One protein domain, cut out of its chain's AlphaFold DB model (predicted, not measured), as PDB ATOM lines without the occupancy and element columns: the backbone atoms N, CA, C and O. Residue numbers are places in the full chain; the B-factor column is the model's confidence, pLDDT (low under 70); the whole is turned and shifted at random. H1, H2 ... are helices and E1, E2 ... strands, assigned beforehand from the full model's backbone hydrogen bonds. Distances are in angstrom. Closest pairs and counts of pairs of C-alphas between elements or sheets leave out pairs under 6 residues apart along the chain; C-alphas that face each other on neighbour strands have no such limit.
ATOM      1  N   TRP A  10      54.022  25.268  25.398       81.12
ATOM      2  CA  TRP A  10      53.374  23.977  25.171       81.12
ATOM      3  C   TRP A  10      51.955  23.915  25.750       81.12
ATOM      4  O   TRP A  10      51.125  23.187  25.211       81.12
ATOM      5  N   LYS A  11      51.640  24.705  26.787       84.12
ATOM      6  CA  LYS A  11      50.322  24.733  27.436       84.12
ATOM      7  C   LYS A  11      49.222  25.162  26.468       84.12
ATOM      8  O   LYS A  11      48.195  24.505  26.390       84.12
ATOM      9  N   ARG A  12      49.467  26.186  25.644       86.06
ATOM     10  CA  ARG A  12      48.464  26.656  24.670       86.06
ATOM     11  C   ARG A  12      48.182  25.635  23.569       86.06
ATOM     12  O   ARG A  12      47.052  25.517  23.111       86.06
ATOM     13  N   ILE A  13      49.207  24.897  23.143       86.50
ATOM     14  CA  ILE A  13      49.069  23.830  22.141       86.50
ATOM     15  C   ILE A  13      48.345  22.631  22.759       86.50
ATOM     16  O   ILE A  13      47.479  22.042  22.119       86.50
ATOM     17  N   HIS A  14      48.648  22.326  24.022       85.69
ATOM     18  CA  HIS A  14      47.948  21.319  24.811       85.69
ATOM     19  C   HIS A  14      46.450  21.650  24.927       85.69
ATOM     20  O   HIS A  14      45.614  20.821  24.578       85.69
ATOM     21  N   GLU A  15      46.103  22.877  25.325       86.12
ATOM     22  CA  GLU A  15      44.717  23.354  25.426       86.12
ATOM     23  C   GLU A  15      43.993  23.339  24.070       86.12
ATOM     24  O   GLU A  15      42.834  22.930  23.993       86.12
ATOM     25  N   ALA A  16      44.674  23.722  22.985       86.88
ATOM     26  CA  ALA A  16      44.120  23.641  21.634       86.88
ATOM     27  C   ALA A  16      43.856  22.189  21.200       86.88
ATOM     28  O   ALA A  16      42.808  21.904  20.623       86.88
ATOM     29  N   ALA A  17      44.764  21.259  21.511       87.06
ATOM     30  CA  ALA A  17      44.580  19.834  21.237       87.06
ATOM     31  C   ALA A  17      43.400  19.254  22.037       87.06
ATOM     32  O   ALA A  17      42.576  18.534  21.478       87.06
ATOM     33  N   LEU A  18      43.252  19.634  23.310       85.38
ATOM     34  CA  LEU A  18      42.080  19.299  24.128       85.38
ATOM     35  C   LEU A  18      40.774  19.825  23.520       85.38
ATOM     36  O   LEU A  18      39.799  19.078  23.454       85.38
ATOM     37  N   ALA A  19      40.753  21.076  23.049       85.81
ATOM     38  CA  ALA A  19      39.577  21.675  22.413       85.81
ATOM     39  C   ALA A  19      39.199  20.989  21.087       85.81
ATOM     40  O   ALA A  19      38.016  20.864  20.777       85.81
ATOM     41  N   ASN A  20      40.191  20.508  20.334       86.25
ATOM     42  CA  ASN A  20      39.981  19.738  19.105       86.25
ATOM     43  C   ASN A  20      39.616  18.265  19.361       86.25
ATOM     44  O   ASN A  20      39.191  17.570  18.439       86.25
ATOM     45  N   GLY A  21      39.760  17.776  20.598       85.44
ATOM     46  CA  GLY A  21      39.572  16.364  20.932       85.44
ATOM     47  C   GLY A  21      40.752  15.471  20.534       85.44
ATOM     48  O   GLY A  21      40.627  14.244  20.531       85.44
ATOM     49  N   ASP A  22      41.901  16.067  20.211       84.75
ATOM     50  CA  ASP A  22      43.109  15.346  19.846       84.75
ATOM     51  C   ASP A  22      43.757  14.698  21.074       84.75
ATOM     52  O   ASP A  22      43.938  15.283  22.147       84.75
ATOM     53  N   ARG A  23      44.136  13.434  20.898       83.94
ATOM     54  CA  ARG A  23      44.739  12.580  21.931       83.94
ATOM     55  C   ARG A  23      46.228  12.864  22.137       83.94
ATOM     56  O   ARG A  23      46.785  12.563  23.195       83.94
ATOM     57  N   THR A  24      46.877  13.441  21.135       88.25
ATOM     58  CA  THR A  24      48.306  13.747  21.133       88.25
ATOM     59  C   THR A  24      48.581  15.021  20.357       88.25
ATOM     60  O   THR A  24      47.901  15.286  19.370       88.25
ATOM     61  N   TYR A  25      49.629  15.747  20.730       87.81
ATOM     62  CA  TYR A  25      50.181  16.837  19.926       87.81
ATOM     63  C   TYR A  25      51.702  16.723  19.846       87.81
ATOM     64  O   TYR A  25      52.344  16.127  20.714       87.81
ATOM     65  N   THR A  26      52.285  17.287  18.793       87.06
ATOM     66  CA  THR A  26      53.739  17.387  18.659       87.06
ATOM     67  C   THR A  26      54.191  18.716  19.239       87.06
ATOM     68  O   THR A  26      53.774  19.774  18.769       87.06
ATOM     69  N   ASP A  27      55.030  18.669  20.269       84.75
ATOM     70  CA  ASP A  27      55.620  19.872  20.838       84.75
ATOM     71  C   ASP A  27      56.686  20.438  19.878       84.75
ATOM     72  O   ASP A  27      57.645  19.736  19.551       84.75
ATOM     73  N   PRO A  28      56.561  21.693  19.413       81.06
ATOM     74  CA  PRO A  28      57.482  22.263  18.432       81.06
ATOM     75  C   PRO A  28      58.862  22.602  19.010       81.06
ATOM     76  O   PRO A  28      59.810  22.758  18.245       81.06
ATOM     77  N   ALA A  29      58.995  22.733  20.333       81.44
ATOM     78  CA  ALA A  29      60.270  23.064  20.966       81.44
ATOM     79  C   ALA A  29      61.170  21.831  21.137       81.44
ATOM     80  O   ALA A  29      62.390  21.929  21.024       81.44
ATOM     81  N   THR A  30      60.571  20.674  21.408       81.50
ATOM     82  CA  THR A  30      61.288  19.431  21.723       81.50
ATOM     83  C   THR A  30      61.124  18.340  20.669       81.50
ATOM     84  O   THR A  30      61.905  17.392  20.644       81.50
ATOM     85  N   GLY A  31      60.122  18.453  19.794       85.06
ATOM     86  CA  GLY A  31      59.764  17.427  18.816       85.06
ATOM     87  C   GLY A  31      59.075  16.203  19.426       85.06
ATOM     88  O   GLY A  31      58.824  15.227  18.718       85.06
ATOM     89  N   TYR A  32      58.763  16.217  20.726       85.94
ATOM     90  CA  TYR A  32      58.107  15.089  21.377       85.94
ATOM     91  C   TYR A  32      56.625  15.013  21.024       85.94
ATOM     92  O   TYR A  32      55.926  16.018  20.925       85.94
ATOM     93  N   THR A  33      56.135  13.783  20.885       88.19
ATOM     94  CA  THR A  33      54.697  13.511  20.838       88.19
ATOM     95  C   THR A  33      54.185  13.415  22.269       88.19
ATOM     96  O   THR A  33      54.524  12.478  22.993       88.19
ATOM     97  N   VAL A  34      53.403  14.405  22.685       88.56
ATOM     98  CA  VAL A  34      52.869  14.528  24.040       88.56
ATOM     99  C   VAL A  34      51.410  14.089  24.047       88.56
ATOM    100  O   VAL A  34      50.624  14.504  23.195       88.56
ATOM    101  N   PHE A  35      51.042  13.242  25.008       87.06
ATOM    102  CA  PHE A  35      49.663  12.801  25.220       87.06
ATOM    103  C   PHE A  35      48.853  13.871  25.965       87.06
ATOM    104  O   PHE A  35      49.349  14.492  26.904       87.06
ATOM    105  N   THR A  36      47.602  14.077  25.555       86.00
ATOM    106  CA  THR A  36      46.648  14.956  26.249       86.00
ATOM    107  C   THR A  36      45.923  14.208  27.368       86.00
ATOM    108  O   THR A  36      45.937  12.976  27.426       86.00
ATOM    109  N   GLU A  37      45.239  14.935  28.254       82.62
ATOM    110  CA  GLU A  37      44.434  14.336  29.332       82.62
ATOM    111  C   GLU A  37      43.373  13.351  28.804       82.62
ATOM    112  O   GLU A  37      43.087  12.337  29.440       82.62
ATOM    113  N   LEU A  38      42.860  13.577  27.590       81.31
ATOM    114  CA  LEU A  38      41.916  12.678  26.917       81.31
ATOM    115  C   LEU A  38      42.501  11.279  26.680       81.31
ATOM    116  O   LEU A  38      41.801  10.279  26.832       81.31
ATOM    117  N   SER A  39      43.794  11.189  26.361       78.12
ATOM    118  CA  SER A  39      44.486   9.902  26.223       78.12
ATOM    119  C   SER A  39      44.613   9.152  27.542       78.12
ATOM    120  O   SER A  39      44.692   7.926  27.542       78.12
ATOM    121  N   HIS A  40      44.660   9.859  28.670       71.62
ATOM    122  CA  HIS A  40      44.690   9.221  29.982       71.62
ATOM    123  C   HIS A  40      43.318   8.663  30.360       71.62
ATOM    124  O   HIS A  40      43.251   7.568  30.913       71.62
ATOM    125  N   LEU A  41      42.245   9.377  30.008       71.19
ATOM    126  CA  LEU A  41      40.872   8.928  30.237       71.19
ATOM    127  C   LEU A  41      40.489   7.720  29.377       71.19
ATOM    128  O   LEU A  41      39.739   6.876  29.837       71.19
ATOM    129  N   ASP A  42      41.007   7.598  28.154       67.94
ATOM    130  CA  ASP A  42      40.687   6.463  27.269       67.94
ATOM    131  C   ASP A  42      41.336   5.141  27.727       67.94
ATOM    132  O   ASP A  42      40.882   4.050  27.385       67.94
ATOM    133  N   ARG A  43      42.400   5.207  28.536       62.81
ATOM    134  CA  ARG A  43      43.184   4.035  28.950       62.81
ATOM    135  C   ARG A  43      42.622   3.372  30.207       62.81
ATOM    136  O   ARG A  43      43.359   3.069  31.142       62.81
ATOM    137  N   GLU A  44      41.330   3.068  30.200       60.78
ATOM    138  CA  GLU A  44      40.646   2.337  31.277       60.78
ATOM    139  C   GLU A  44      40.719   0.810  31.124       60.78
ATOM    140  O   GLU A  44      39.731   0.118  31.334       60.78
ATOM    141  N   HIS A  45      41.868   0.242  30.756       61.44
ATOM    142  CA  HIS A  45      42.035  -1.215  30.776       61.44
ATOM    143  C   HIS A  45      43.406  -1.590  31.336       61.44
ATOM    144  O   HIS A  45      44.424  -1.569  30.642       61.44
ATOM    145  N   CYS A  46      43.434  -1.951  32.622       60.47
ATOM    146  CA  CYS A  46      44.574  -2.661  33.179       60.47
ATOM    147  C   CYS A  46      44.593  -4.076  32.570       60.47
ATOM    148  O   CYS A  46      43.608  -4.799  32.726       60.47
ATOM    149  N   PRO A  47      45.692  -4.525  31.935       69.62
ATOM    150  CA  PRO A  47      45.791  -5.880  31.381       69.62
ATOM    151  C   PRO A  47      45.642  -6.985  32.442       69.62
ATOM    152  O   PRO A  47      45.373  -8.132  32.107       69.62
ATOM    153  N   TYR A  48      45.780  -6.638  33.724       73.06
ATOM    154  CA  TYR A  48      45.605  -7.541  34.860       73.06
ATOM    155  C   TYR A  48      44.238  -7.414  35.544       73.06
ATOM    156  O   TYR A  48      44.074  -7.916  36.653       73.06
ATOM    157  N   ASN A  49      43.275  -6.725  34.919       68.50
ATOM    158  CA  ASN A  49      41.923  -6.526  35.450       68.50
ATOM    159  C   ASN A  49      41.906  -5.929  36.876       68.50
ATOM    160  O   ASN A  49      41.006  -6.208  37.669       68.50
ATOM    161  N   GLN A  50      42.922  -5.134  37.222       70.94
ATOM    162  CA  GLN A  50      42.976  -4.434  38.501       70.94
ATOM    163  C   GLN A  50      41.969  -3.286  38.469       70.94
ATOM    164  O   GLN A  50      42.043  -2.417  37.598       70.94
ATOM    165  N   GLU A  51      41.030  -3.293  39.410       71.25
ATOM    166  CA  GLU A  51      40.094  -2.191  39.602       71.25
ATOM    167  C   GLU A  51      40.777  -1.032  40.342       71.25
ATOM    168  O   GLU A  51      41.649  -1.235  41.192       71.25
ATOM    169  N   ASN A  52      40.381   0.204  40.028       74.12
ATOM    170  CA  ASN A  52      40.862   1.384  40.739       74.12
ATOM    171  C   ASN A  52      40.275   1.418  42.160       74.12
ATOM    172  O   ASN A  52      39.257   2.059  42.423       74.12
ATOM    173  N   VAL A  53      40.930   0.729  43.095       72.75
ATOM    174  CA  VAL A  53      40.661   0.872  44.524       72.75
ATOM    175  C   VAL A  53      41.229   2.221  44.963       72.75
ATOM    176  O   VAL A  53      42.435   2.384  45.131       72.75
ATOM    177  N   GLY A  54      40.368   3.237  45.074       77.56
ATOM    178  CA  GLY A  54      40.765   4.581  45.511       77.56
ATOM    179  C   GLY A  54      41.563   4.574  46.825       77.56
ATOM    180  O   GLY A  54      41.684   3.554  47.505       77.56
ATOM    181  N   LYS A  55      42.118   5.724  47.235       83.81
ATOM    182  CA  LYS A  55      42.992   5.761  48.422       83.81
ATOM    183  C   LYS A  55      42.257   5.186  49.647       83.81
ATOM    184  O   LYS A  55      41.093   5.530  49.876       83.81
ATOM    185  N   PRO A  56      42.924   4.375  50.490       82.00
ATOM    186  CA  PRO A  56      42.272   3.682  51.606       82.00
ATOM    187  C   PRO A  56      41.598   4.645  52.595       82.00
ATOM    188  O   PRO A  56      40.596   4.308  53.223       82.00
ATOM    189  N   GLU A  57      42.127   5.860  52.725       86.31
ATOM    190  CA  GLU A  57      41.546   6.921  53.546       86.31
ATOM    191  C   GLU A  57      40.225   7.459  52.972       86.31
ATOM    192  O   GLU A  57      39.247   7.617  53.704       86.31
ATOM    193  N   GLN A  58      40.158   7.647  51.650       85.19
ATOM    194  CA  GLN A  58      38.966   8.135  50.951       85.19
ATOM    195  C   GLN A  58      37.816   7.125  51.055       85.19
ATOM    196  O   GLN A  58      36.686   7.506  51.350       85.19
ATOM    197  N   LEU A  59      38.113   5.829  50.922       84.38
ATOM    198  CA  LEU A  59      37.136   4.747  51.090       84.38
ATOM    199  C   LEU A  59      36.536   4.720  52.508       84.38
ATOM    200  O   LEU A  59      35.323   4.565  52.678       84.38
ATOM    201  N   LYS A  60      37.366   4.913  53.544       87.25
ATOM    202  CA  LYS A  60      36.902   4.984  54.943       87.25
ATOM    203  C   LYS A  60      35.975   6.175  55.172       87.25
ATOM    204  O   LYS A  60      34.955   6.028  55.851       87.25
ATOM    205  N   GLN A  61      36.321   7.332  54.609       86.19
ATOM    206  CA  GLN A  61      35.519   8.544  54.728       86.19
ATOM    207  C   GLN A  61      34.156   8.368  54.042       86.19
ATOM    208  O   GLN A  61      33.128   8.516  54.703       86.19
ATOM    209  N   GLN A  62      34.140   7.881  52.799       87.62
ATOM    210  CA  GLN A  62      32.908   7.588  52.061       87.62
ATOM    211  C   GLN A  62      32.010   6.582  52.797       87.62
ATOM    212  O   GLN A  62      30.795   6.769  52.899       87.62
ATOM    213  N   ALA A  63      32.590   5.525  53.377       88.06
ATOM    214  CA  ALA A  63      31.841   4.548  54.168       88.06
ATOM    215  C   ALA A  63      31.225   5.172  55.434       88.06
ATOM    216  O   ALA A  63      30.089   4.850  55.807       88.06
ATOM    217  N   ARG A  64      31.954   6.077  56.098       90.06
ATOM    218  CA  ARG A  64      31.466   6.823  57.266       90.06
ATOM    219  C   ARG A  64      30.318   7.756  56.879       90.06
ATOM    220  O   ARG A  64      29.284   7.737  57.547       90.06
ATOM    221  N   GLU A  65      30.461   8.505  55.795       90.62
ATOM    222  CA  GLU A  65      29.430   9.404  55.263       90.62
ATOM    223  C   GLU A  65      28.169   8.632  54.850       90.62
ATOM    224  O   GLU A  65      27.052   9.003  55.218       90.62
ATOM    225  N   ALA A  66      28.329   7.486  54.181       89.94
ATOM    226  CA  ALA A  66      27.217   6.610  53.819       89.94
ATOM    227  C   ALA A  66      26.450   6.099  55.053       89.94
ATOM    228  O   ALA A  66      25.215   6.061  55.048       89.94
ATOM    229  N   ARG A  67      27.155   5.736  56.137       90.25
ATOM    230  CA  ARG A  67      26.531   5.351  57.417       90.25
ATOM    231  C   ARG A  67      25.769   6.517  58.047       90.25
ATOM    232  O   ARG A  67      24.632   6.325  58.479       90.25
ATOM    233  N   GLN A  68      26.352   7.715  58.056       90.94
ATOM    234  CA  GLN A  68      25.701   8.919  58.584       90.94
ATOM    235  C   GLN A  68      24.428   9.261  57.804       90.94
ATOM    236  O   GLN A  68      23.384   9.494  58.410       90.94
ATOM    237  N   ARG A  69      24.467   9.186  56.467       89.69
ATOM    238  CA  ARG A  69      23.300   9.425  55.607       89.69
ATOM    239  C   ARG A  69      22.160   8.443  55.891       89.69
ATOM    240  O   ARG A  69      20.997   8.844  55.937       89.69
ATOM    241  N   LYS A  70      22.476   7.162  56.122       89.12
ATOM    242  CA  LYS A  70      21.485   6.143  56.515       89.12
ATOM    243  C   LYS A  70      20.882   6.433  57.893       89.12
ATOM    244  O   LYS A  70      19.667   6.334  58.052       89.12
ATOM    245  N   ALA A  71      21.707   6.820  58.867       88.69
ATOM    246  CA  ALA A  71      21.246   7.179  60.208       88.69
ATOM    247  C   ALA A  71      20.336   8.420  60.192       88.69
ATOM    248  O   ALA A  71      19.267   8.395  60.798       88.69
ATOM    249  N   ALA A  72      20.707   9.461  59.440       85.50
ATOM    250  CA  ALA A  72      19.889  10.660  59.261       85.50
ATOM    251  C   ALA A  72      18.524  10.328  58.637       85.50
ATOM    252  O   ALA A  72      17.489  10.735  59.154       85.50
ATOM    253  N   ARG A  73      18.499   9.495  57.586       84.81
ATOM    254  CA  ARG A  73      17.243   9.064  56.950       84.81
ATOM    255  C   ARG A  73      16.342   8.244  57.876       84.81
ATOM    256  O   ARG A  73      15.129   8.346  57.759       84.81
ATOM    257  N   LYS A  74      16.911   7.452  58.792       80.44
ATOM    258  CA  LYS A  74      16.139   6.731  59.818       80.44
ATOM    259  C   LYS A  74      15.568   7.672  60.883       80.44
ATOM    260  O   LYS A  74      14.509   7.382  61.409       80.44
ATOM    261  N   LYS A  75      16.259   8.768  61.202       75.38
ATOM    262  CA  LYS A  75      15.822   9.749  62.207       75.38
ATOM    263  C   LYS A  75      14.693  10.662  61.705       75.38
ATOM    264  O   LYS A  75      13.950  11.201  62.512       75.38
ATOM    265  N   ASN A  76      14.575  10.811  60.385       75.00
ATOM    266  CA  ASN A  76      13.516  11.561  59.704       75.00
ATOM    267  C   ASN A  76      12.276  10.712  59.344       75.00
ATOM    268  O   ASN A  76      11.422  11.191  58.600       75.00
ATOM    269  N   LYS A  77      12.190   9.462  59.813       61.66
ATOM    270  CA  LYS A  77      11.040   8.566  59.641       61.66
ATOM    271  C   LYS A  77      10.474   8.209  61.007       61.66
ATOM    272  O   LYS A  77       9.234   8.135  61.099       61.66
TER     273      LYS A  77
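What this domain is: This is residues 10 to 77 of the 77 residues of an uncharacterized protein of Linderina pennispora (UniProt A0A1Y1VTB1). A small head, in which H1 packs on strand E1 of the short hairpin E1 and E2 with H2 close by, is joined by a long link to a single long helix, H3, that sticks out free as an arm. The arm makes the length: the C-alphas span 62 by 30 by 19 A. The printed part has 68 residues, with three named helices and two named strands in the order H1, E1, E2, H2, H3; the sheet E1 - E2 is antiparallel, and the class is mostly helix. The whole is extended, with a radius of gyration of the C-alphas of 20.7 A.

How they stand to each other: Start at H1, residues 10 to 20; its closest C-alphas to E1, residues 24 to 26, are those of Ala 17 and Tyr 25, 6.5 A apart. E1 forms an antiparallel hairpin with E2, residues 33 to 35, where you find N 25 and O 34 within hydrogen-bond range at 2.9 A. H1 and E2 are only just apart, closest 8.4 A. H2, residues 37 to 42, is close to H1 but not clearly touching; look at the closest C-alphas, those of Leu 18 and Leu 38, 7.2 A apart. H1 and H2 run the same way at a steep tilt of 45 degrees. H3, residues 56 to 75, is apart from H1, E1, E2 and H2. In H1, H2 and H3 every O i to N i+4 pair is within hydrogen-bond range.

Where its parts are: Find C-alpha 10 at (53.374, 23.977, 25.171); from there H1 runs 15.3 A to Asn 20. E1 covers 7.0 A, E2 6.7 A and H2 9.0 A. Find C-alpha 56 at (42.272, 3.682, 51.606); H3 runs 29.1 A to C-alpha 75 at (15.822, 9.749, 62.207).

The domain as a whole: The C-alphas of Ala 29 and Lys 77, the two farthest apart, lie 64.3 A from each other. The printed part has no cut, and the link from H2 to H3, 13 residues, is long. Residues 45 to 51 stand free, as do residues 53 to 77, of which 56 to 75 belong to H3. The mean pLDDT of the printed part is 81.4; look for values under 70 at residues 42 to 47, 49 and 77.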